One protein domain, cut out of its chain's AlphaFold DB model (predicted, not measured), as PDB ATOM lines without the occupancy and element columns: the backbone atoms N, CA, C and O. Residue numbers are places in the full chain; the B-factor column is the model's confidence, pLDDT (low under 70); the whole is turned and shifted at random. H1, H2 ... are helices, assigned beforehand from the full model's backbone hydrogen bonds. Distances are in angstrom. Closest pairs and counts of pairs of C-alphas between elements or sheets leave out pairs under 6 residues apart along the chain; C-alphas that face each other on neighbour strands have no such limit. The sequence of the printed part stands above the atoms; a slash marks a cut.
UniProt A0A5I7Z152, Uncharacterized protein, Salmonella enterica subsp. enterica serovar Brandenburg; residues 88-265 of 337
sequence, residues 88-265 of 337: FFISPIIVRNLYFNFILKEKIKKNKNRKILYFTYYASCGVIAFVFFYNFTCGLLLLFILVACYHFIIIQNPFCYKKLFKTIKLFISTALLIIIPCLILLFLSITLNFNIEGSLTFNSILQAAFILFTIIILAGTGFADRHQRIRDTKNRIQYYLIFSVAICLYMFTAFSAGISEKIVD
ATOM      1  N   PHE A  88     134.312 209.010 254.120       72.56
ATOM      2  CA  PHE A  88     134.042 209.390 252.731       72.56
ATOM      3  C   PHE A  88     133.684 210.863 252.561       72.56
ATOM      4  O   PHE A  88     133.936 211.409 251.493       72.56
ATOM      5  N   PHE A  89     133.152 211.532 253.586       70.19
ATOM      6  CA  PHE A  89     132.961 212.984 253.551       70.19
ATOM      7  C   PHE A  89     134.266 213.756 253.776       70.19
ATOM      8  O   PHE A  89     134.478 214.800 253.158       70.19
ATOM      9  N   ILE A  90     135.159 213.244 254.625       70.75
ATOM     10  CA  ILE A  90     136.452 213.882 254.923       70.75
ATOM     11  C   ILE A  90     137.436 213.701 253.759       70.75
ATOM     12  O   ILE A  90     138.192 214.617 253.422       70.75
ATOM     13  N   SER A  91     137.415 212.540 253.106       71.44
ATOM     14  CA  SER A  91     138.401 212.184 252.084       71.44
ATOM     15  C   SER A  91     138.481 213.156 250.894       71.44
ATOM     16  O   SER A  91     139.585 213.601 250.569       71.44
ATOM     17  N   PRO A  92     137.364 213.593 250.275       68.69
ATOM     18  CA  PRO A  92     137.389 214.598 249.223       68.69
ATOM     19  C   PRO A  92     138.025 215.913 249.657       68.69
ATOM     20  O   PRO A  92     138.658 216.558 248.833       68.69
ATOM     21  N   ILE A  93     137.919 216.317 250.927       69.88
ATOM     22  CA  ILE A  93     138.554 217.546 251.428       69.88
ATOM     23  C   ILE A  93     140.079 217.404 251.363       69.88
ATOM     24  O   ILE A  93     140.758 218.278 250.818       69.88
ATOM     25  N   ILE A  94     140.609 216.276 251.843       67.62
ATOM     26  CA  ILE A  94     142.045 215.956 251.826       67.62
ATOM     27  C   ILE A  94     142.545 215.854 250.377       67.62
ATOM     28  O   ILE A  94     143.493 216.531 249.977       67.62
ATOM     29  N   VAL A  95     141.841 215.076 249.558       67.25
ATOM     30  CA  VAL A  95     142.124 214.834 248.136       67.25
ATOM     31  C   VAL A  95     142.079 216.126 247.318       67.25
ATOM     32  O   VAL A  95     142.960 216.387 246.497       67.25
ATOM     33  N   ARG A  96     141.070 216.973 247.536       67.25
ATOM     34  CA  ARG A  96     140.904 218.248 246.832       67.25
ATOM     35  C   ARG A  96     141.992 219.236 247.229       67.25
ATOM     36  O   ARG A  96     142.504 219.938 246.355       67.25
ATOM     37  N   ASN A  97     142.384 219.256 248.503       66.12
ATOM     38  CA  ASN A  97     143.508 220.055 248.982       66.12
ATOM     39  C   ASN A  97     144.813 219.632 248.281       66.12
ATOM     40  O   ASN A  97     145.497 220.476 247.705       66.12
ATOM     41  N   LEU A  98     145.096 218.327 248.217       65.88
ATOM     42  CA  LEU A  98     146.252 217.764 247.506       65.88
ATOM     43  C   LEU A  98     146.221 218.087 246.001       65.88
ATOM     44  O   LEU A  98     147.202 218.553 245.422       65.88
ATOM     45  N   TYR A  99     145.073 217.903 245.352       64.69
ATOM     46  CA  TYR A  99     144.952 218.053 243.907       64.69
ATOM     47  C   TYR A  99     144.999 219.519 243.431       64.69
ATOM     48  O   TYR A  99     145.753 219.853 242.511       64.69
ATOM     49  N   PHE A 100     144.214 220.416 244.042       61.66
ATOM     50  CA  PHE A 100     144.122 221.812 243.595       61.66
ATOM     51  C   PHE A 100     145.293 222.679 244.065       61.66
ATOM     52  O   PHE A 100     145.696 223.583 243.328       61.66
ATOM     53  N   ASN A 101     145.861 222.429 245.252       61.19
ATOM     54  CA  ASN A 101     146.963 223.258 245.748       61.19
ATOM     55  C   ASN A 101     148.337 222.862 245.197       61.19
ATOM     56  O   ASN A 101     149.199 223.743 245.131       61.19
ATOM     57  N   PHE A 102     148.520 221.614 244.746       60.72
ATOM     58  CA  PHE A 102     149.809 221.136 244.227       60.72
ATOM     59  C   PHE A 102     149.782 220.841 242.731       60.72
ATOM     60  O   PHE A 102     150.564 221.416 241.987       60.72
ATOM     61  N   ILE A 103     148.868 219.997 242.250       59.28
ATOM     62  CA  ILE A 103     148.956 219.474 240.876       59.28
ATOM     63  C   ILE A 103     148.393 220.452 239.842       59.28
ATOM     64  O   ILE A 103     148.919 220.559 238.734       59.28
ATOM     65  N   LEU A 104     147.308 221.160 240.170       60.31
ATOM     66  CA  LEU A 104     146.645 222.050 239.211       60.31
ATOM     67  C   LEU A 104     147.384 223.387 239.032       60.31
ATOM     68  O   LEU A 104     147.319 223.969 237.951       60.31
ATOM     69  N   LYS A 105     148.113 223.836 240.064       57.62
ATOM     70  CA  LYS A 105     148.913 225.074 240.064       57.62
ATOM     71  C   LYS A 105     150.320 224.912 239.465       57.62
ATOM     72  O   LYS A 105     150.978 225.919 239.234       57.62
ATOM     73  N   GLU A 106     150.768 223.686 239.188       59.38
ATOM     74  CA  GLU A 106     152.108 223.380 238.660       59.38
ATOM     75  C   GLU A 106     152.070 222.977 237.164       59.38
ATOM     76  O   GLU A 106     151.062 222.497 236.630       59.38
ATOM     77  N   LYS A 107     153.190 223.186 236.455       54.44
ATOM     78  CA  LYS A 107     153.343 223.180 234.977       54.44
ATOM     79  C   LYS A 107     153.129 221.827 234.259       54.44
ATOM     80  O   LYS A 107     153.505 221.696 233.094       54.44
ATOM     81  N   ILE A 108     152.517 220.812 234.876       61.56
ATOM     82  CA  ILE A 108     152.270 219.510 234.225       61.56
ATOM     83  C   ILE A 108     151.218 219.700 233.122       61.56
ATOM     84  O   ILE A 108     150.028 219.652 233.394       61.56
ATOM     85  N   LYS A 109     151.618 219.948 231.872       57.44
ATOM     86  CA  LYS A 109     150.689 220.358 230.797       57.44
ATOM     87  C   LYS A 109     149.671 219.277 230.381       57.44
ATOM     88  O   LYS A 109     148.596 219.621 229.901       57.44
ATOM     89  N   LYS A 110     149.960 217.980 230.570       72.56
ATOM     90  CA  LYS A 110     149.092 216.869 230.112       72.56
ATOM     91  C   LYS A 110     148.200 216.308 231.229       72.56
ATOM     92  O   LYS A 110     148.697 215.819 232.241       72.56
ATOM     93  N   ASN A 111     146.880 216.273 231.000       70.00
ATOM     94  CA  ASN A 111     145.894 215.706 231.937       70.00
ATOM     95  C   ASN A 111     146.155 214.216 232.248       70.00
ATOM     96  O   ASN A 111     146.030 213.799 233.397       70.00
ATOM     97  N   LYS A 112     146.590 213.424 231.254       74.50
ATOM     98  CA  LYS A 112     146.945 212.001 231.433       74.50
ATOM     99  C   LYS A 112     148.084 211.822 232.445       74.50
ATOM    100  O   LYS A 112     147.937 211.057 233.390       74.50
ATOM    101  N   ASN A 113     149.156 212.605 232.322       73.50
ATOM    102  CA  ASN A 113     150.305 212.539 233.233       73.50
ATOM    103  C   ASN A 113     149.928 212.980 234.655       73.50
ATOM    104  O   ASN A 113     150.366 212.359 235.616       73.50
ATOM    105  N   ARG A 114     149.052 213.989 234.799       73.12
ATOM    106  CA  ARG A 114     148.504 214.388 236.110       73.12
ATOM    107  C   ARG A 114     147.719 213.256 236.777       73.12
ATOM    108  O   ARG A 114     147.817 213.096 237.986       73.12
ATOM    109  N   LYS A 115     146.924 212.496 236.011       74.62
ATOM    110  CA  LYS A 115     146.158 211.350 236.533       74.62
ATOM    111  C   LYS A 115     147.076 210.203 236.961       74.62
ATOM    112  O   LYS A 115     146.866 209.663 238.038       74.62
ATOM    113  N   ILE A 116     148.094 209.884 236.158       77.44
ATOM    114  CA  ILE A 116     149.072 208.830 236.472       77.44
ATOM    115  C   ILE A 116     149.836 209.176 237.751       77.44
ATOM    116  O   ILE A 116     149.830 208.383 238.680       77.44
ATOM    117  N   LEU A 117     150.416 210.375 237.824       76.94
ATOM    118  CA  LEU A 117     151.193 210.827 238.981       76.94
ATOM    119  C   LEU A 117     150.358 210.816 240.270       76.94
ATOM    120  O   LEU A 117     150.825 210.403 241.326       76.94
ATOM    121  N   TYR A 118     149.094 211.222 240.170       75.62
ATOM    122  CA  TYR A 118     148.160 211.154 241.284       75.62
ATOM    123  C   TYR A 118     147.880 209.707 241.705       75.62
ATOM    124  O   TYR A 118     147.991 209.383 242.879       75.62
ATOM    125  N   PHE A 119     147.554 208.821 240.761       76.94
ATOM    126  CA  PHE A 119     147.281 207.416 241.061       76.94
ATOM    127  C   PHE A 119     148.484 206.720 241.710       76.94
ATOM    128  O   PHE A 119     148.321 206.038 242.720       76.94
ATOM    129  N   THR A 120     149.694 206.952 241.192       81.81
ATOM    130  CA  THR A 120     150.920 206.372 241.756       81.81
ATOM    131  C   THR A 120     151.180 206.840 243.184       81.81
ATOM    132  O   THR A 120     151.681 206.062 243.985       81.81
ATOM    133  N   TYR A 121     150.782 208.062 243.536       82.25
ATOM    134  CA  TYR A 121     150.915 208.582 244.895       82.25
ATOM    135  C   TYR A 121     149.966 207.959 245.909       82.25
ATOM    136  O   TYR A 121     150.365 207.677 247.033       82.25
ATOM    137  N   TYR A 122     148.708 207.722 245.540       80.31
ATOM    138  CA  TYR A 122     147.795 207.023 246.449       80.31
ATOM    139  C   TYR A 122     148.155 205.550 246.578       80.31
ATOM    140  O   TYR A 122     148.085 205.007 247.678       80.31
ATOM    141  N   ALA A 123     148.602 204.927 245.484       83.19
ATOM    142  CA  ALA A 123     149.149 203.579 245.531       83.19
ATOM    143  C   ALA A 123     150.367 203.511 246.471       83.19
ATOM    144  O   ALA A 123     150.418 202.634 247.331       83.19
ATOM    145  N   SER A 124     151.300 204.470 246.387       86.38
ATOM    146  CA  SER A 124     152.450 204.516 247.295       86.38
ATOM    147  C   SER A 124     152.043 204.804 248.740       86.38
ATOM    148  O   SER A 124     152.577 204.161 249.635       86.38
ATOM    149  N   CYS A 125     151.063 205.679 248.995       85.19
ATOM    150  CA  CYS A 125     150.509 205.871 250.343       85.19
ATOM    151  C   CYS A 125     149.925 204.569 250.909       85.19
ATOM    152  O   CYS A 125     150.123 204.273 252.084       85.19
ATOM    153  N   GLY A 126     149.251 203.775 250.073       83.81
ATOM    154  CA  GLY A 126     148.743 202.458 250.445       83.81
ATOM    155  C   GLY A 126     149.853 201.483 250.849       83.81
ATOM    156  O   GLY A 126     149.776 200.868 251.910       83.81
ATOM    157  N   VAL A 127     150.913 201.386 250.040       86.31
ATOM    158  CA  VAL A 127     152.087 200.548 250.351       86.31
ATOM    159  C   VAL A 127     152.784 201.025 251.627       86.31
ATOM    160  O   VAL A 127     153.155 200.213 252.467       86.31
ATOM    161  N   ILE A 128     152.925 202.339 251.814       86.81
ATOM    162  CA  ILE A 128     153.526 202.908 253.026       86.81
ATOM    163  C   ILE A 128     152.692 202.565 254.253       86.81
ATOM    164  O   ILE A 128     153.264 202.168 255.257       86.81
ATOM    165  N   ALA A 129     151.365 202.665 254.178       85.25
ATOM    166  CA  ALA A 129     150.494 202.300 255.289       85.25
ATOM    167  C   ALA A 129     150.571 200.804 255.629       85.25
ATOM    168  O   ALA A 129     150.560 200.443 256.804       85.25
ATOM    169  N   PHE A 130     150.721 199.941 254.619       84.31
ATOM    170  CA  PHE A 130     150.986 198.519 254.829       84.31
ATOM    171  C   PHE A 130     152.306 198.293 255.579       84.31
ATOM    172  O   PHE A 130     152.341 197.552 256.556       84.31
ATOM    173  N   VAL A 131     153.390 198.968 255.179       86.06
ATOM    174  CA  VAL A 131     154.678 198.879 255.894       86.06
ATOM    175  C   VAL A 131     154.568 199.470 257.301       86.06
ATOM    176  O   VAL A 131     155.100 198.894 258.243       86.06
ATOM    177  N   PHE A 132     153.841 200.575 257.458       85.38
ATOM    178  CA  PHE A 132     153.615 201.252 258.734       85.38
ATOM    179  C   PHE A 132     152.906 200.356 259.756       85.38
ATOM    180  O   PHE A 132     153.200 200.455 260.942       85.38
ATOM    181  N   PHE A 133     152.014 199.468 259.298       84.12
ATOM    182  CA  PHE A 133     151.317 198.496 260.144       84.12
ATOM    183  C   PHE A 133     152.276 197.500 260.813       84.12
ATOM    184  O   PHE A 133     152.140 197.224 262.000       84.12
ATOM    185  N   TYR A 134     153.267 196.994 260.073       84.88
ATOM    186  CA  TYR A 134     154.230 196.016 260.593       84.88
ATOM    187  C   TYR A 134     155.457 196.660 261.238       84.88
ATOM    188  O   TYR A 134     156.036 196.112 262.172       84.88
ATOM    189  N   ASN A 135     155.889 197.811 260.724       87.25
ATOM    190  CA  ASN A 135     157.073 198.501 261.201       87.25
ATOM    191  C   ASN A 135     156.914 200.021 261.070       87.25
ATOM    192  O   ASN A 135     157.112 200.617 260.005       87.25
ATOM    193  N   PHE A 136     156.606 200.648 262.204       84.81
ATOM    194  CA  PHE A 136     156.392 202.086 262.312       84.81
ATOM    195  C   PHE A 136     157.591 202.907 261.821       84.81
ATOM    196  O   PHE A 136     157.408 203.869 261.074       84.81
ATOM    197  N   THR A 137     158.823 202.539 262.196       86.38
ATOM    198  CA  THR A 137     160.018 203.330 261.853       86.38
ATOM    199  C   THR A 137     160.307 203.274 260.356       86.38
ATOM    200  O   THR A 137     160.515 204.319 259.735       86.38
ATOM    201  N   CYS A 138     160.231 202.087 259.745       87.94
ATOM    202  CA  CYS A 138     160.362 201.929 258.295       87.94
ATOM    203  C   CYS A 138     159.260 202.679 257.533       87.94
ATOM    204  O   CYS A 138     159.552 203.372 256.558       87.94
ATOM    205  N   GLY A 139     158.004 202.586 257.981       85.88
ATOM    206  CA  GLY A 139     156.886 203.295 257.356       85.88
ATOM    207  C   GLY A 139     157.045 204.818 257.418       85.88
ATOM    208  O   GLY A 139     156.814 205.511 256.427       85.88
ATOM    209  N   LEU A 140     157.500 205.346 258.555       86.38
ATOM    210  CA  LEU A 140     157.725 206.778 258.757       86.38
ATOM    211  C   LEU A 140     158.881 207.305 257.888       86.38
ATOM    212  O   LEU A 140     158.769 208.377 257.289       86.38
ATOM    213  N   LEU A 141     159.950 206.519 257.731       89.44
ATOM    214  CA  LEU A 141     161.050 206.836 256.818       89.44
ATOM    215  C   LEU A 141     160.575 206.857 255.354       89.44
ATOM    216  O   LEU A 141     160.859 207.810 254.627       89.44
ATOM    217  N   LEU A 142     159.785 205.863 254.930       89.38
ATOM    218  CA  LEU A 142     159.205 205.831 253.583       89.38
ATOM    219  C   LEU A 142     158.245 207.003 253.324       89.38
ATOM    220  O   LEU A 142     158.225 207.538 252.216       89.38
ATOM    221  N   LEU A 143     157.483 207.437 254.333       88.06
ATOM    222  CA  LEU A 143     156.629 208.624 254.238       88.06
ATOM    223  C   LEU A 143     157.453 209.888 253.970       88.06
ATOM    224  O   LEU A 143     157.103 210.671 253.082       88.06
ATOM    225  N   PHE A 144     158.561 210.079 254.693       86.31
ATOM    226  CA  PHE A 144     159.459 211.208 254.450       86.31
ATOM    227  C   PHE A 144     160.084 211.157 253.056       86.31
ATOM    228  O   PHE A 144     160.088 212.181 252.369       86.31
ATOM    229  N   ILE A 145     160.537 209.980 252.607       87.38
ATOM    230  CA  ILE A 145     161.047 209.790 251.241       87.38
ATOM    231  C   ILE A 145     159.973 210.169 250.223       87.38
ATOM    232  O   ILE A 145     160.248 210.949 249.313       87.38
ATOM    233  N   LEU A 146     158.739 209.682 250.384       86.62
ATOM    234  CA  LEU A 146     157.654 209.973 249.450       86.62
ATOM    235  C   LEU A 146     157.397 211.477 249.347       86.62
ATOM    236  O   LEU A 146     157.327 212.005 248.238       86.62
ATOM    237  N   VAL A 147     157.272 212.168 250.483       83.88
ATOM    238  CA  VAL A 147     157.009 213.613 250.523       83.88
ATOM    239  C   VAL A 147     158.176 214.406 249.937       83.88
ATOM    240  O   VAL A 147     157.936 215.343 249.174       83.88
ATOM    241  N   ALA A 148     159.420 214.014 250.222       81.94
ATOM    242  CA  ALA A 148     160.605 214.633 249.640       81.94
ATOM    243  C   ALA A 148     160.649 214.437 248.117       81.94
ATOM    244  O   ALA A 148     160.753 215.415 247.378       81.94
ATOM    245  N   CYS A 149     160.481 213.207 247.621       82.62
ATOM    246  CA  CYS A 149     160.417 212.922 246.188       82.62
ATOM    247  C   CYS A 149     159.312 213.740 245.509       82.62
ATOM    248  O   CYS A 149     159.551 214.362 244.477       82.62
ATOM    249  N   TYR A 150     158.121 213.802 246.106       76.94
ATOM    250  CA  TYR A 150     157.017 214.600 245.578       76.94
ATOM    251  C   TYR A 150     157.334 216.102 245.559       76.94
ATOM    252  O   TYR A 150     157.014 216.779 244.582       76.94
ATOM    253  N   HIS A 151     157.995 216.619 246.599       76.56
ATOM    254  CA  HIS A 151     158.462 218.005 246.660       76.56
ATOM    255  C   HIS A 151     159.417 218.321 245.509       76.56
ATOM    256  O   HIS A 151     159.173 219.260 244.756       76.56
ATOM    257  N   PHE A 152     160.456 217.507 245.316       75.31
ATOM    258  CA  PHE A 152     161.477 217.755 244.294       75.31
ATOM    259  C   PHE A 152     160.991 217.509 242.858       75.31
ATOM    260  O   PHE A 152     161.417 218.215 241.947       75.31
ATOM    261  N   ILE A 153     160.087 216.548 242.639       73.56
ATOM    262  CA  ILE A 153     159.560 216.232 241.300       73.56
ATOM    263  C   ILE A 153     158.542 217.283 240.831       73.56
ATOM    264  O   ILE A 153     158.465 217.580 239.638       73.56
ATOM    265  N   ILE A 154     157.728 217.825 241.743       67.50
ATOM    266  CA  ILE A 154     156.566 218.649 241.375       67.50
ATOM    267  C   ILE A 154     156.850 220.142 241.494       67.50
ATOM    268  O   ILE A 154     156.321 220.909 240.693       67.50
ATOM    269  N   ILE A 155     157.656 220.571 242.470       68.25
ATOM    270  CA  ILE A 155     157.827 221.989 242.795       68.25
ATOM    271  C   ILE A 155     159.098 222.540 242.139       68.25
ATOM    272  O   ILE A 155     160.217 222.206 242.517       68.25
ATOM    273  N   GLN A 156     158.938 223.478 241.199       62.75
ATOM    274  CA  GLN A 156     160.073 224.250 240.669       62.75
ATOM    275  C   GLN A 156     160.673 225.138 241.772       62.75
ATOM    276  O   GLN A 156     159.918 225.763 242.511       62.75
ATOM    277  N   ASN A 157     161.999 225.275 241.873       62.72
ATOM    278  CA  ASN A 157     162.698 226.034 242.933       62.72
ATOM    279  C   ASN A 157     162.276 225.610 244.361       62.72
ATOM    280  O   ASN A 157     161.576 226.365 245.051       62.72
ATOM    281  N   PRO A 158     162.694 224.413 244.810       64.31
ATOM    282  CA  PRO A 158     162.208 223.769 246.035       64.31
ATOM    283  C   PRO A 158     162.565 224.514 247.330       64.31
ATOM    284  O   PRO A 158     161.911 224.300 248.348       64.31
ATOM    285  N   PHE A 159     163.552 225.412 247.299       71.75
ATOM    286  CA  PHE A 159     164.078 226.107 248.481       71.75
ATOM    287  C   PHE A 159     163.354 227.418 248.842       71.75
ATOM    288  O   PHE A 159     163.744 228.114 249.774       71.75
ATOM    289  N   CYS A 160     162.279 227.789 248.139       75.19
ATOM    290  CA  CYS A 160     161.513 228.992 248.481       75.19
ATOM    291  C   CYS A 160     160.611 228.761 249.711       75.19
ATOM    292  O   CYS A 160     159.791 227.843 249.712       75.19
ATOM    293  N   TYR A 161     160.657 229.654 250.708       69.81
ATOM    294  CA  TYR A 161     159.881 229.547 251.959       69.81
ATOM    295  C   TYR A 161     158.365 229.350 251.746       69.81
ATOM    296  O   TYR A 161     157.746 228.464 252.339       69.81
ATOM    297  N   LYS A 162     157.755 230.098 250.811       74.31
ATOM    298  CA  LYS A 162     156.327 229.942 250.456       74.31
ATOM    299  C   LYS A 162     155.997 228.550 249.902       74.31
ATOM    300  O   LYS A 162     154.851 228.115 249.990       74.31
ATOM    301  N   LYS A 163     156.970 227.874 249.286       73.31
ATOM    302  CA  LYS A 163     156.826 226.525 248.722       73.31
ATOM    303  C   LYS A 163     157.066 225.456 249.786       73.31
ATOM    304  O   LYS A 163     156.321 224.489 249.814       73.31
ATOM    305  N   LEU A 164     157.973 225.707 250.727       74.62
ATOM    306  CA  LEU A 164     158.219 224.857 251.894       74.62
ATOM    307  C   LEU A 164     156.971 224.736 252.792       74.62
ATOM    308  O   LEU A 164     156.589 223.639 253.188       74.62
ATOM    309  N   PHE A 165     156.236 225.837 253.000       76.69
ATOM    310  CA  PHE A 165     154.944 225.801 253.701       76.69
ATOM    311  C   PHE A 165     153.882 224.961 252.975       76.69
ATOM    312  O   PHE A 165     153.032 224.330 253.609       76.69
ATOM    313  N   LYS A 166     153.927 224.908 251.636       74.50
ATOM    314  CA  LYS A 166     153.082 223.973 250.884       74.50
ATOM    315  C   LYS A 166     153.516 222.542 251.196       74.50
ATOM    316  O   LYS A 166     152.677 221.749 251.585       74.50
ATOM    317  N   THR A 167     154.797 222.209 251.137       75.50
ATOM    318  CA  THR A 167     155.301 220.860 251.459       75.50
ATOM    319  C   THR A 167     154.885 220.381 252.847       75.50
ATOM    320  O   THR A 167     154.469 219.238 252.999       75.50
ATOM    321  N   ILE A 168     154.886 221.265 253.847       80.38
ATOM    322  CA  ILE A 168     154.377 220.947 255.191       80.38
ATOM    323  C   ILE A 168     152.880 220.599 255.143       80.38
ATOM    324  O   ILE A 168     152.458 219.592 255.706       80.38
ATOM    325  N   LYS A 169     152.062 221.372 254.415       79.38
ATOM    326  CA  LYS A 169     150.641 221.033 254.205       79.38
ATOM    327  C   LYS A 169     150.450 219.703 253.472       79.38
ATOM    328  O   LYS A 169     149.485 218.998 253.766       79.38
ATOM    329  N   LEU A 170     151.338 219.369 252.530       77.94
ATOM    330  CA  LEU A 170     151.348 218.077 251.837       77.94
ATOM    331  C   LEU A 170     151.587 216.950 252.841       77.94
ATOM    332  O   LEU A 170     150.771 216.038 252.912       77.94
ATOM    333  N   PHE A 171     152.636 217.079 253.659       82.50
ATOM    334  CA  PHE A 171     152.995 216.125 254.705       82.50
ATOM    335  C   PHE A 171     151.845 215.886 255.690       82.50
ATOM    336  O   PHE A 171     151.474 214.743 255.946       82.50
ATOM    337  N   ILE A 172     151.221 216.959 256.188       83.06
ATOM    338  CA  ILE A 172     150.076 216.862 257.105       83.06
ATOM    339  C   ILE A 172     148.902 216.144 256.427       83.06
ATOM    340  O   ILE A 172     148.283 215.267 257.023       83.06
ATOM    341  N   SER A 173     148.613 216.473 255.165       78.38
ATOM    342  CA  SER A 173     147.513 215.851 254.417       78.38
ATOM    343  C   SER A 173     147.765 214.359 254.157       78.38
ATOM    344  O   SER A 173     146.840 213.560 254.283       78.38
ATOM    345  N   THR A 174     149.004 213.961 253.844       80.69
ATOM    346  CA  THR A 174     149.381 212.543 253.698       80.69
ATOM    347  C   THR A 174     149.350 211.786 255.006       80.69
ATOM    348  O   THR A 174     148.873 210.657 255.039       80.69
ATOM    349  N   ALA A 175     149.839 212.401 256.083       84.38
ATOM    350  CA  ALA A 175     149.825 211.785 257.397       84.38
ATOM    351  C   ALA A 175     148.379 211.530 257.836       84.38
ATOM    352  O   ALA A 175     148.054 210.415 258.226       84.38
ATOM    353  N   LEU A 176     147.483 212.511 257.665       83.81
ATOM    354  CA  LEU A 176     146.051 212.344 257.931       83.81
ATOM    355  C   LEU A 176     145.431 211.209 257.107       83.81
ATOM    356  O   LEU A 176     144.677 210.408 257.652       83.81
ATOM    357  N   LEU A 177     145.770 211.107 255.819       82.88
ATOM    358  CA  LEU A 177     145.266 210.045 254.946       82.88
ATOM    359  C   LEU A 177     145.674 208.640 255.420       82.88
ATOM    360  O   LEU A 177     144.894 207.710 255.251       82.88
ATOM    361  N   ILE A 178     146.869 208.486 255.995       84.69
ATOM    362  CA  ILE A 178     147.369 207.207 256.526       84.69
ATOM    363  C   ILE A 178     146.794 206.930 257.924       84.69
ATOM    364  O   ILE A 178     146.401 205.804 258.217       84.69
ATOM    365  N   ILE A 179     146.698 207.954 258.775       84.38
ATOM    366  CA  ILE A 179     146.223 207.827 260.159       84.38
ATOM    367  C   ILE A 179     144.735 207.455 260.214       84.38
ATOM    368  O   ILE A 179     144.358 206.640 261.050       84.38
ATOM    369  N   ILE A 180     143.888 208.006 259.335       84.31
ATOM    370  CA  ILE A 180     142.437 207.734 259.336       84.31
ATOM    371  C   ILE A 180     142.124 206.222 259.233       84.31
ATOM    372  O   ILE A 180     141.440 205.716 260.120       84.31
ATOM    373  N   PRO A 181     142.622 205.470 258.231       84.62
ATOM    374  CA  PRO A 181     142.468 204.015 258.161       84.62
ATOM    375  C   PRO A 181     142.944 203.274 259.414       84.62
ATOM    376  O   PRO A 181     142.274 202.346 259.862       84.62
ATOM    377  N   CYS A 182     144.071 203.688 260.002       84.38
ATOM    378  CA  CYS A 182     144.588 203.082 261.228       84.38
ATOM    379  C   CYS A 182     143.658 203.337 262.424       84.38
ATOM    380  O   CYS A 182     143.408 202.424 263.207       84.38
ATOM    381  N   LEU A 183     143.095 204.545 262.545       85.19
ATOM    382  CA  LEU A 183     142.094 204.868 263.565       85.19
ATOM    383  C   LEU A 183     140.797 204.077 263.364       85.19
ATOM    384  O   LEU A 183     140.215 203.619 264.343       85.19
ATOM    385  N   ILE A 184     140.363 203.882 262.114       84.75
ATOM    386  CA  ILE A 184     139.206 203.033 261.795       84.75
ATOM    387  C   ILE A 184     139.484 201.593 262.234       84.75
ATOM    388  O   ILE A 184     138.641 200.993 262.894       84.75
ATOM    389  N   LEU A 185     140.663 201.043 261.923       84.62
ATOM    390  CA  LEU A 185     141.025 199.690 262.347       84.62
ATOM    391  C   LEU A 185     141.092 199.569 263.875       84.62
ATOM    392  O   LEU A 185     140.581 198.596 264.421       84.62
ATOM    393  N   LEU A 186     141.665 200.557 264.570       84.69
ATOM    394  CA  LEU A 186     141.709 200.587 266.035       84.69
ATOM    395  C   LEU A 186     140.302 200.618 266.638       84.69
ATOM    396  O   LEU A 186     139.993 199.851 267.548       84.69
ATOM    397  N   PHE A 187     139.428 201.467 266.099       84.06
ATOM    398  CA  PHE A 187     138.032 201.521 266.517       84.06
ATOM    399  C   PHE A 187     137.328 200.179 266.288       84.06
ATOM    400  O   PHE A 187     136.606 199.709 267.167       84.06
ATOM    401  N   LEU A 188     137.553 199.540 265.136       81.56
ATOM    402  CA  LEU A 188     137.010 198.216 264.839       81.56
ATOM    403  C   LEU A 188     137.562 197.152 265.788       81.56
ATOM    404  O   LEU A 188     136.785 196.331 266.251       81.56
ATOM    405  N   SER A 189     138.852 197.186 266.120       80.94
ATOM    406  CA  SER A 189     139.482 196.266 267.076       80.94
ATOM    407  C   SER A 189     138.823 196.353 268.450       80.94
ATOM    408  O   SER A 189     138.429 195.327 268.997       80.94
ATOM    409  N   ILE A 190     138.584 197.566 268.957       78.81
ATOM    410  CA  ILE A 190     137.874 197.783 270.226       78.81
ATOM    411  C   ILE A 190     136.406 197.344 270.110       78.81
ATOM    412  O   ILE A 190     135.873 196.642 270.969       78.81
ATOM    413  N   THR A 191     135.736 197.734 269.024       74.81
ATOM    414  CA  THR A 191     134.298 197.494 268.835       74.81
ATOM    415  C   THR A 191     133.982 196.026 268.582       74.81
ATOM    416  O   THR A 191     132.931 195.553 269.000       74.81
ATOM    417  N   LEU A 192     134.870 195.288 267.927       72.75
ATOM    418  CA  LEU A 192     134.699 193.877 267.577       72.75
ATOM    419  C   LEU A 192     135.556 192.946 268.448       72.75
ATOM    420  O   LEU A 192     135.516 191.739 268.251       72.75
ATOM    421  N   ASN A 193     136.293 193.502 269.415       71.69
ATOM    422  CA  ASN A 193     137.134 192.792 270.380       71.69
ATOM    423  C   ASN A 193     138.133 191.803 269.746       71.69
ATOM    424  O   ASN A 193     138.341 190.700 270.252       71.69
ATOM    425  N   PHE A 194     138.747 192.190 268.625       72.69
ATOM    426  CA  PHE A 194     139.848 191.431 268.028       72.69
ATOM    427  C   PHE A 194     141.183 192.114 268.311       72.69
ATOM    428  O   PHE A 194     141.269 193.342 268.355       72.69
ATOM    429  N   ASN A 195     142.243 191.322 268.442       76.25
ATOM    430  CA  ASN A 195     143.589 191.848 268.629       76.25
ATOM    431  C   ASN A 195     144.185 192.299 267.293       76.25
ATOM    432  O   ASN A 195     144.069 191.612 266.274       76.25
ATOM    433  N   ILE A 196     144.855 193.450 267.311       77.88
ATOM    434  CA  ILE A 196     145.688 193.880 266.191       77.88
ATOM    435  C   ILE A 196     146.988 193.084 266.267       77.88
ATOM    436  O   ILE A 196     147.764 193.231 267.211       77.88
ATOM    437  N   GLU A 197     147.192 192.201 265.297       77.50
ATOM    438  CA  GLU A 197     148.333 191.292 265.280       77.50
ATOM    439  C   GLU A 197     149.490 191.926 264.500       77.50
ATOM    440  O   GLU A 197     149.357 192.226 263.315       77.50
ATOM    441  N   GLY A 198     150.633 192.129 265.161       68.81
ATOM    442  CA  GLY A 198     151.852 192.659 264.527       68.81
ATOM    443  C   GLY A 198     152.743 191.590 263.878       68.81
ATOM    444  O   GLY A 198     153.683 191.917 263.158       68.81
ATOM    445  N   SER A 199     152.472 190.309 264.134       76.94
ATOM    446  CA  SER A 199     153.164 189.163 263.525       76.94
ATOM    447  C   SER A 199     152.551 188.798 262.176       76.94
ATOM    448  O   SER A 199     151.351 188.957 262.018       76.94
ATOM    449  N   LEU A 200     153.337 188.244 261.243       79.50
ATOM    450  CA  LEU A 200     152.899 187.770 259.915       79.50
ATOM    451  C   LEU A 200     151.973 186.538 260.000       79.50
ATOM    452  O   LEU A 200     152.367 185.416 259.686       79.50
ATOM    453  N   THR A 201     150.732 186.743 260.426       79.81
ATOM    454  CA  THR A 201     149.665 185.737 260.446       79.81
ATOM    455  C   THR A 201     148.662 186.016 259.327       79.81
ATOM    456  O   THR A 201     148.627 187.091 258.730       79.81
ATOM    457  N   PHE A 202     147.788 185.055 259.024       75.50
ATOM    458  CA  PHE A 202     146.726 185.281 258.038       75.50
ATOM    459  C   PHE A 202     145.795 186.442 258.441       75.50
ATOM    460  O   PHE A 202     145.422 187.262 257.601       75.50
ATOM    461  N   ASN A 203     145.485 186.567 259.736       75.88
ATOM    462  CA  ASN A 203     144.663 187.654 260.267       75.88
ATOM    463  C   ASN A 203     145.360 189.012 260.155       75.88
ATOM    464  O   ASN A 203     144.720 189.985 259.754       75.88
ATOM    465  N   SER A 204     146.665 189.089 260.441       80.69
ATOM    466  CA  SER A 204     147.431 190.330 260.278       80.69
ATOM    467  C   SER A 204     147.464 190.777 258.813       80.69
ATOM    468  O   SER A 204     147.341 191.964 258.515       80.69
ATOM    469  N   ILE A 205     147.580 189.828 257.875       80.81
ATOM    470  CA  ILE A 205     147.570 190.105 256.434       80.81
ATOM    471  C   ILE A 205     146.216 190.673 256.018       80.81
ATOM    472  O   ILE A 205     146.176 191.661 255.282       80.81
ATOM    473  N   LEU A 206     145.113 190.104 256.516       81.00
ATOM    474  CA  LEU A 206     143.781 190.657 256.291       81.00
ATOM    475  C   LEU A 206     143.680 192.084 256.849       81.00
ATOM    476  O   LEU A 206     143.324 192.990 256.098       81.00
ATOM    477  N   GLN A 207     144.071 192.317 258.104       83.00
ATOM    478  CA  GLN A 207     144.044 193.648 258.733       83.00
ATOM    479  C   GLN A 207     144.886 194.686 257.965       83.00
ATOM    480  O   GLN A 207     144.448 195.817 257.744       83.00
ATOM    481  N   ALA A 208     146.069 194.307 257.483       83.56
ATOM    482  CA  ALA A 208     146.915 195.183 256.680       83.56
ATOM    483  C   ALA A 208     146.318 195.448 255.281       83.56
ATOM    484  O   ALA A 208     146.346 196.579 254.787       83.56
ATOM    485  N   ALA A 209     145.716 194.431 254.652       83.25
ATOM    486  CA  ALA A 209     144.996 194.580 253.389       83.25
ATOM    487  C   ALA A 209     143.770 195.498 253.532       83.25
ATOM    488  O   ALA A 209     143.477 196.274 252.622       83.25
ATOM    489  N   PHE A 210     143.093 195.473 254.682       83.69
ATOM    490  CA  PHE A 210     142.000 196.391 255.000       83.69
ATOM    491  C   PHE A 210     142.456 197.854 255.023       83.69
ATOM    492  O   PHE A 210     141.798 198.710 254.426       83.69
ATOM    493  N   ILE A 211     143.594 198.150 255.660       83.31
ATOM    494  CA  ILE A 211     144.177 199.502 255.679       83.31
ATOM    495  C   ILE A 211     144.470 199.967 254.248       83.31
ATOM    496  O   ILE A 211     144.046 201.054 253.845       83.31
ATOM    497  N   LEU A 212     145.141 199.120 253.460       83.25
ATOM    498  CA  LEU A 212     145.461 199.394 252.059       83.25
ATOM    499  C   LEU A 212     144.195 199.686 251.238       83.25
ATOM    500  O   LEU A 212     144.119 200.697 250.535       83.25
ATOM    501  N   PHE A 213     143.189 198.820 251.349       79.62
ATOM    502  CA  PHE A 213     141.934 198.945 250.618       79.62
ATOM    503  C   PHE A 213     141.172 200.214 251.012       79.62
ATOM    504  O   PHE A 213     140.672 200.933 250.147       79.62
ATOM    505  N   THR A 214     141.166 200.551 252.303       80.06
ATOM    506  CA  THR A 214     140.546 201.776 252.816       80.06
ATOM    507  C   THR A 214     141.198 203.020 252.216       80.06
ATOM    508  O   THR A 214     140.489 203.913 251.757       80.06
ATOM    509  N   ILE A 215     142.529 203.069 252.114       81.56
ATOM    510  CA  ILE A 215     143.239 204.191 251.471       81.56
ATOM    511  C   ILE A 215     142.864 204.313 249.995       81.56
ATOM    512  O   ILE A 215     142.607 205.421 249.520       81.56
ATOM    513  N   ILE A 216     142.799 203.196 249.268       77.25
ATOM    514  CA  ILE A 216     142.424 203.188 247.848       77.25
ATOM    515  C   ILE A 216     140.988 203.689 247.664       77.25
ATOM    516  O   ILE A 216     140.728 204.490 246.764       77.25
ATOM    517  N   ILE A 217     140.057 203.277 248.526       75.50
ATOM    518  CA  ILE A 217     138.677 203.762 248.474       75.50
ATOM    519  C   ILE A 217     138.611 205.255 248.805       75.50
ATOM    520  O   ILE A 217     137.945 206.014 248.097       75.50
ATOM    521  N   LEU A 218     139.308 205.710 249.848       75.94
ATOM    522  CA  LEU A 218     139.369 207.131 250.197       75.94
ATOM    523  C   LEU A 218     139.944 207.943 249.019       75.94
ATOM    524  O   LEU A 218     139.373 208.959 248.615       75.94
ATOM    525  N   ALA A 219     140.991 207.446 248.365       73.25
ATOM    526  CA  ALA A 219     141.553 208.050 247.160       73.25
ATOM    527  C   ALA A 219     140.553 208.103 245.991       73.25
ATOM    528  O   ALA A 219     140.408 209.137 245.328       73.25
ATOM    529  N   GLY A 220     139.860 206.989 245.739       70.25
ATOM    530  CA  GLY A 220     138.890 206.831 244.656       70.25
ATOM    531  C   GLY A 220     137.664 207.723 244.830       70.25
ATOM    532  O   GLY A 220     137.266 208.415 243.892       70.25
ATOM    533  N   THR A 221     137.114 207.783 246.044       69.38
ATOM    534  CA  THR A 221     135.983 208.656 246.399       69.38
ATOM    535  C   THR A 221     136.325 210.131 246.209       69.38
ATOM    536  O   THR A 221     135.544 210.871 245.607       69.38
ATOM    537  N   GLY A 222     137.522 210.564 246.614       68.00
ATOM    538  CA  GLY A 222     137.973 211.928 246.347       68.00
ATOM    539  C   GLY A 222     138.220 212.215 244.857       68.00
ATOM    540  O   GLY A 222     137.981 213.331 244.390       68.00
ATOM    541  N   PHE A 223     138.660 211.227 244.072       66.62
ATOM    542  CA  PHE A 223     138.822 211.395 242.624       66.62
ATOM    543  C   PHE A 223     137.481 211.511 241.888       66.62
ATOM    544  O   PHE A 223     137.356 212.330 240.972       66.62
ATOM    545  N   ALA A 224     136.483 210.722 242.292       63.12
ATOM    546  CA  ALA A 224     135.127 210.812 241.760       63.12
ATOM    547  C   ALA A 224     134.525 212.205 242.025       63.12
ATOM    548  O   ALA A 224     134.010 212.836 241.100       63.12
ATOM    549  N   ASP A 225     134.706 212.735 243.240       63.28
ATOM    550  CA  ASP A 225     134.228 214.073 243.617       63.28
ATOM    551  C   ASP A 225     134.950 215.197 242.845       63.28
ATOM    552  O   ASP A 225     134.356 216.217 242.512       63.28
ATOM    553  N   ARG A 226     136.214 214.999 242.432       60.31
ATOM    554  CA  ARG A 226     136.947 215.971 241.591       60.31
ATOM    555  C   ARG A 226     136.277 216.220 240.233       60.31
ATOM    556  O   ARG A 226     136.392 217.328 239.706       60.31
ATOM    557  N   HIS A 227     135.684 215.196 239.616       56.97
ATOM    558  CA  HIS A 227     135.058 215.329 238.290       56.97
ATOM    559  C   HIS A 227     133.622 215.856 238.373       56.97
ATOM    560  O   HIS A 227     133.088 216.320 237.366       56.97
ATOM    561  N   GLN A 228     133.016 215.845 239.559       54.22
ATOM    562  CA  GLN A 228     131.669 216.346 239.772       54.22
ATOM    563  C   GLN A 228     131.735 217.829 240.145       54.22
ATOM    564  O   GLN A 228     132.326 218.235 241.145       54.22
ATOM    565  N   ARG A 229     131.130 218.691 239.318       51.09
ATOM    566  CA  ARG A 229     130.830 220.062 239.755       51.09
ATOM    567  C   ARG A 229     129.951 219.959 241.003       51.09
ATOM    568  O   ARG A 229     129.083 219.097 241.063       51.09
ATOM    569  N   ILE A 230     130.121 220.896 241.937       54.16
ATOM    570  CA  ILE A 230     129.444 221.016 243.250       54.16
ATOM    571  C   ILE A 230     127.904 220.783 243.213       54.16
ATOM    572  O   ILE A 230     127.300 220.545 244.252       54.16
ATOM    573  N   ARG A 231     127.262 220.811 242.035       50.75
ATOM    574  CA  ARG A 231     125.823 220.580 241.823       50.75
ATOM    575  C   ARG A 231     125.379 219.113 241.655       50.75
ATOM    576  O   ARG A 231     124.196 218.867 241.845       50.75
ATOM    577  N   ASP A 232     126.257 218.149 241.362       61.41
ATOM    578  CA  ASP A 232     125.862 216.746 241.082       61.41
ATOM    579  C   ASP A 232     125.912 215.827 242.321       61.41
ATOM    580  O   ASP A 232     126.546 214.771 242.354       61.41
ATOM    581  N   THR A 233     125.205 216.223 243.381       61.72
ATOM    582  CA  THR A 233     125.166 215.490 244.662       61.72
ATOM    583  C   THR A 233     124.636 214.058 244.531       61.72
ATOM    584  O   THR A 233     125.059 213.177 245.282       61.72
ATOM    585  N   LYS A 234     123.753 213.800 243.557       64.69
ATOM    586  CA  LYS A 234     123.143 212.484 243.316       64.69
ATOM    587  C   LYS A 234     124.167 211.440 242.863       64.69
ATOM    588  O   LYS A 234     124.204 210.346 243.422       64.69
ATOM    589  N   ASN A 235     125.034 211.792 241.914       67.69
ATOM    590  CA  ASN A 235     126.067 210.881 241.415       67.69
ATOM    591  C   ASN A 235     127.134 210.619 242.488       67.69
ATOM    592  O   ASN A 235     127.649 209.509 242.590       67.69
ATOM    593  N   ARG A 236     127.435 211.609 243.339       66.00
ATOM    594  CA  ARG A 236     128.364 211.452 244.469       66.00
ATOM    595  C   ARG A 236     127.896 210.402 245.471       66.00
ATOM    596  O   ARG A 236     128.659 209.516 245.845       66.00
ATOM    597  N   ILE A 237     126.627 210.492 245.873       68.31
ATOM    598  CA  ILE A 237     126.009 209.546 246.809       68.31
ATOM    599  C   ILE A 237     126.021 208.130 246.220       68.31
ATOM    600  O   ILE A 237     126.321 207.182 246.938       68.31
ATOM    601  N   GLN A 238     125.778 207.979 244.913       71.44
ATOM    602  CA  GLN A 238     125.860 206.679 244.239       71.44
ATOM    603  C   GLN A 238     127.265 206.066 244.304       71.44
ATOM    604  O   GLN A 238     127.389 204.887 244.623       71.44
ATOM    605  N   TYR A 239     128.328 206.848 244.078       71.56
ATOM    606  CA  TYR A 239     129.697 206.343 244.232       71.56
ATOM    607  C   TYR A 239     129.991 205.911 245.671       71.56
ATOM    608  O   TYR A 239     130.560 204.840 245.875       71.56
ATOM    609  N   TYR A 240     129.579 206.696 246.671       73.75
ATOM    610  CA  TYR A 240     129.778 206.333 248.080       73.75
ATOM    611  C   TYR A 240     129.034 205.048 248.449       73.75
ATOM    612  O   TYR A 240     129.602 204.194 249.125       73.75
ATOM    613  N   LEU A 241     127.814 204.866 247.936       71.62
ATOM    614  CA  LEU A 241     127.054 203.631 248.113       71.62
ATOM    615  C   LEU A 241     127.774 202.428 247.488       71.62
ATOM    616  O   LEU A 241     127.951 201.420 248.167       71.62
ATOM    617  N   ILE A 242     128.271 202.533 246.253       78.56
ATOM    618  CA  ILE A 242     129.011 201.437 245.596       78.56
ATOM    619  C   ILE A 242     130.255 201.050 246.407       78.56
ATOM    620  O   ILE A 242     130.489 199.869 246.661       78.56
ATOM    621  N   PHE A 243     131.034 202.032 246.867       72.50
ATOM    622  CA  PHE A 243     132.215 201.757 247.687       72.50
ATOM    623  C   PHE A 243     131.861 201.201 249.075       72.50
ATOM    624  O   PHE A 243     132.585 200.343 249.579       72.50
ATOM    625  N   SER A 244     130.734 201.612 249.670       70.12
ATOM    626  CA  SER A 244     130.256 201.027 250.929       70.12
ATOM    627  C   SER A 244     129.898 199.547 250.789       70.12
ATOM    628  O   SER A 244     130.194 198.778 251.697       70.12
ATOM    629  N   VAL A 245     129.360 199.114 249.640       76.19
ATOM    630  CA  VAL A 245     129.053 197.696 249.384       76.19
ATOM    631  C   VAL A 245     130.333 196.859 249.406       76.19
ATOM    632  O   VAL A 245     130.360 195.803 250.034       76.19
ATOM    633  N   ALA A 246     131.413 197.346 248.790       75.44
ATOM    634  CA  ALA A 246     132.695 196.644 248.793       75.44
ATOM    635  C   ALA A 246     133.281 196.505 250.209       75.44
ATOM    636  O   ALA A 246     133.784 195.441 250.569       75.44
ATOM    637  N   ILE A 247     133.159 197.549 251.038       74.25
ATOM    638  CA  ILE A 247     133.539 197.485 252.456       74.25
ATOM    639  C   ILE A 247     132.675 196.475 253.198       74.25
ATOM    640  O   ILE A 247     133.215 195.655 253.928       74.25
ATOM    641  N   CYS A 248     131.355 196.488 252.996       73.12
ATOM    642  CA  CYS A 248     130.460 195.534 253.645       73.12
ATOM    643  C   CYS A 248     130.872 194.099 253.333       73.12
ATOM    644  O   CYS A 248     131.046 193.311 254.253       73.12
ATOM    645  N   LEU A 249     131.089 193.774 252.054       75.12
ATOM    646  CA  LEU A 249     131.519 192.441 251.620       75.12
ATOM    647  C   LEU A 249     132.843 192.020 252.272       75.12
ATOM    648  O   LEU A 249     132.986 190.877 252.709       75.12
ATOM    649  N   TYR A 250     133.793 192.949 252.388       75.75
ATOM    650  CA  TYR A 250     135.036 192.699 253.109       75.75
ATOM    651  C   TYR A 250     134.782 192.445 254.606       75.75
ATOM    652  O   TYR A 250     135.282 191.471 255.160       75.75
ATOM    653  N   MET A 251     133.950 193.259 255.262       73.25
ATOM    654  CA  MET A 251     133.634 193.096 256.686       73.25
ATOM    655  C   MET A 251     132.913 191.773 256.978       73.25
ATOM    656  O   MET A 251     133.257 191.088 257.941       73.25
ATOM    657  N   PHE A 252     131.970 191.379 256.116       70.25
ATOM    658  CA  PHE A 252     131.255 190.099 256.188       70.25
ATOM    659  C   PHE A 252     132.175 188.885 256.071       70.25
ATOM    660  O   PHE A 252     131.794 187.801 256.497       70.25
ATOM    661  N   THR A 253     133.352 189.025 255.466       72.06
ATOM    662  CA  THR A 253     134.271 187.906 255.243       72.06
ATOM    663  C   THR A 253     135.393 187.921 256.273       72.06
ATOM    664  O   THR A 253     135.497 186.990 257.073       72.06
ATOM    665  N   ALA A 254     136.171 189.002 256.313       69.38
ATOM    666  CA  ALA A 254     137.385 189.112 257.115       69.38
ATOM    667  C   ALA A 254     137.134 189.161 258.630       69.38
ATOM    668  O   ALA A 254     137.955 188.664 259.393       69.38
ATOM    669  N   PHE A 255     136.001 189.718 259.075       74.12
ATOM    670  CA  PHE A 255     135.698 189.886 260.504       74.12
ATOM    671  C   PHE A 255     134.513 189.040 260.978       74.12
ATOM    672  O   PHE A 255     134.004 189.249 262.079       74.12
ATOM    673  N   SER A 256     134.074 188.074 260.165       77.12
ATOM    674  CA  SER A 256     132.895 187.258 260.473       77.12
ATOM    675  C   SER A 256     133.000 186.510 261.798       77.12
ATOM    676  O   SER A 256     132.058 186.557 262.583       77.12
ATOM    677  N   ALA A 257     134.156 185.903 262.072       78.56
ATOM    678  CA  ALA A 257     134.411 185.177 263.311       78.56
ATOM    679  C   ALA A 257     134.299 186.096 264.538       78.56
ATOM    680  O   ALA A 257     133.460 185.854 265.401       78.56
ATOM    681  N   GLY A 258     135.040 187.210 264.567       78.38
ATOM    682  CA  GLY A 258     135.016 188.150 265.698       78.38
ATOM    683  C   GLY A 258     133.641 188.784 265.940       78.38
ATOM    684  O   GLY A 258     133.191 188.880 267.079       78.38
ATOM    685  N   ILE A 259     132.919 189.153 264.872       81.00
ATOM    686  CA  ILE A 259     131.531 189.631 264.990       81.00
ATOM    687  C   ILE A 259     130.639 188.528 265.579       81.00
ATOM    688  O   ILE A 259     129.832 188.803 266.462       81.00
ATOM    689  N   SER A 260     130.787 187.286 265.114       85.69
ATOM    690  CA  SER A 260     129.963 186.171 265.578       85.69
ATOM    691  C   SER A 260     130.213 185.805 267.045       85.69
ATOM    692  O   SER A 260     129.245 185.614 267.773       85.69
ATOM    693  N   GLU A 261     131.468 185.816 267.510       86.56
ATOM    694  CA  GLU A 261     131.829 185.621 268.925       86.56
ATOM    695  C   GLU A 261     131.139 186.657 269.819       86.56
ATOM    696  O   GLU A 261     130.516 186.317 270.824       86.56
ATOM    697  N   LYS A 262     131.186 187.930 269.414       83.81
ATOM    698  CA  LYS A 262     130.565 189.018 270.171       83.81
ATOM    699  C   LYS A 262     129.041 188.914 270.208       83.81
ATOM    700  O   LYS A 262     128.431 189.234 271.223       83.81
ATOM    701  N   ILE A 263     128.417 188.472 269.119       86.50
ATOM    702  CA  ILE A 263     126.968 188.243 269.075       86.50
ATOM    703  C   ILE A 263     126.570 187.086 270.002       86.50
ATOM    704  O   ILE A 263     125.581 187.208 270.721       86.50
ATOM    705  N   VAL A 264     127.342 185.996 270.019       87.44
ATOM    706  CA  VAL A 264     127.111 184.833 270.897       87.44
ATOM    707  C   VAL A 264     127.159 185.237 272.370       87.44
ATOM    708  O   VAL A 264     126.275 184.843 273.132       87.44
ATOM    709  N   ASP A 265     128.145 186.052 272.749       85.75
ATOM    710  CA  ASP A 265     128.275 186.606 274.100       85.75
ATOM    711  C   ASP A 265     127.093 187.535 274.448       85.75
ATOM    712  O   ASP A 265     126.431 187.355 275.467       85.75
TER     713      ASP A 265
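Overview. This is residues 88 to 265 of the 337 residues of an uncharacterized protein of Salmonella enterica subsp. enterica serovar Brandenburg (UniProt A0A5I7Z152). Four helices, H3, H2, H5 and H6, stand side by side in a row, each running opposite to its neighbour in the row, and H4 and H1 cover one face of that row, slanting across it. Short H7 follows H6 at one end of the longest axis. The printed part has 178 residues with seven named helices, H1 to H7 in chain order, and no named strand; its class is all helix. It is compact, with a radius of gyration of the C-alphas of 18.0 A, and its C-alphas span 60 by 42 by 23 A, an outline that is only just flat.

Along the chain. H1, residues 88 to 103, begins with C-alpha 88 at (134.042, 209.390, 252.731) and is 21.6 A long. H2 is residues 111 to 134, 35.8 A, and H3 is residues 136 to 154, 26.7 A. H4, residues 161 to 192, is the longest helix at 46.4 A, with C-alpha 161 at (159.881, 229.547, 251.959). H5 is residues 202 to 227, 37.8 A, and H6 is residues 233 to 254, 31.6 A. H7, residues 256 to 265, is 14.4 A long and ends with C-alpha 265 at (128.275, 186.606, 274.100).

Arrangement. H4 is the hub, touching H1, H2, H3, H5 and, only just, with 3 pairs of C-alphas within 8 A, H7. The closest C-alphas of H4 and H5 are those of Pro 181 and Ile 211, 5.4 A apart, at a steep tilt of 50 degrees; H4 touches H5 with residues 177 to 185 alone. H4 touches H1 with residues 166 to 177 alone, the closest C-alphas being those of Ile 94 and Ser 173, 6.1 A apart. H2 and H3 form a helical hairpin at a shallow tilt of 15 degrees, with the C-alphas of Phe 132 and Gly 139 closest, 4.1 A apart. H2 and H5 touch at 26 degrees, opposite ways, the C-alphas of Gly 126 and Leu 212 closest at 4.8 A. H5 and H6 form a hairpin at 5 degrees, the C-alphas of Asp 225 and Arg 236 closest at 6.5 A. H1 touches H5 at a steep tilt of 64 degrees, the C-alphas of Pro 92 and Gly 222 closest at 4.0 A. H6 and H7 meet only through their link; H4 and H6 are apart. Every O i to N i+4 pair is within hydrogen-bond range in H3, H6 and H7, against 10 of 12 in H1, 19 of 20 in H2, 25 of 28 in H4 and 21 of 22 in H5.

Size, cuts and confidence. The two C-alphas farthest apart, those of Asn 157 and Val 264, are 61.2 A apart. The printed part has no cut and no long link. The mean pLDDT of the printed part is 75.6, and 43 residues are under 70, among them residues 92 to 109 and 221 to 237.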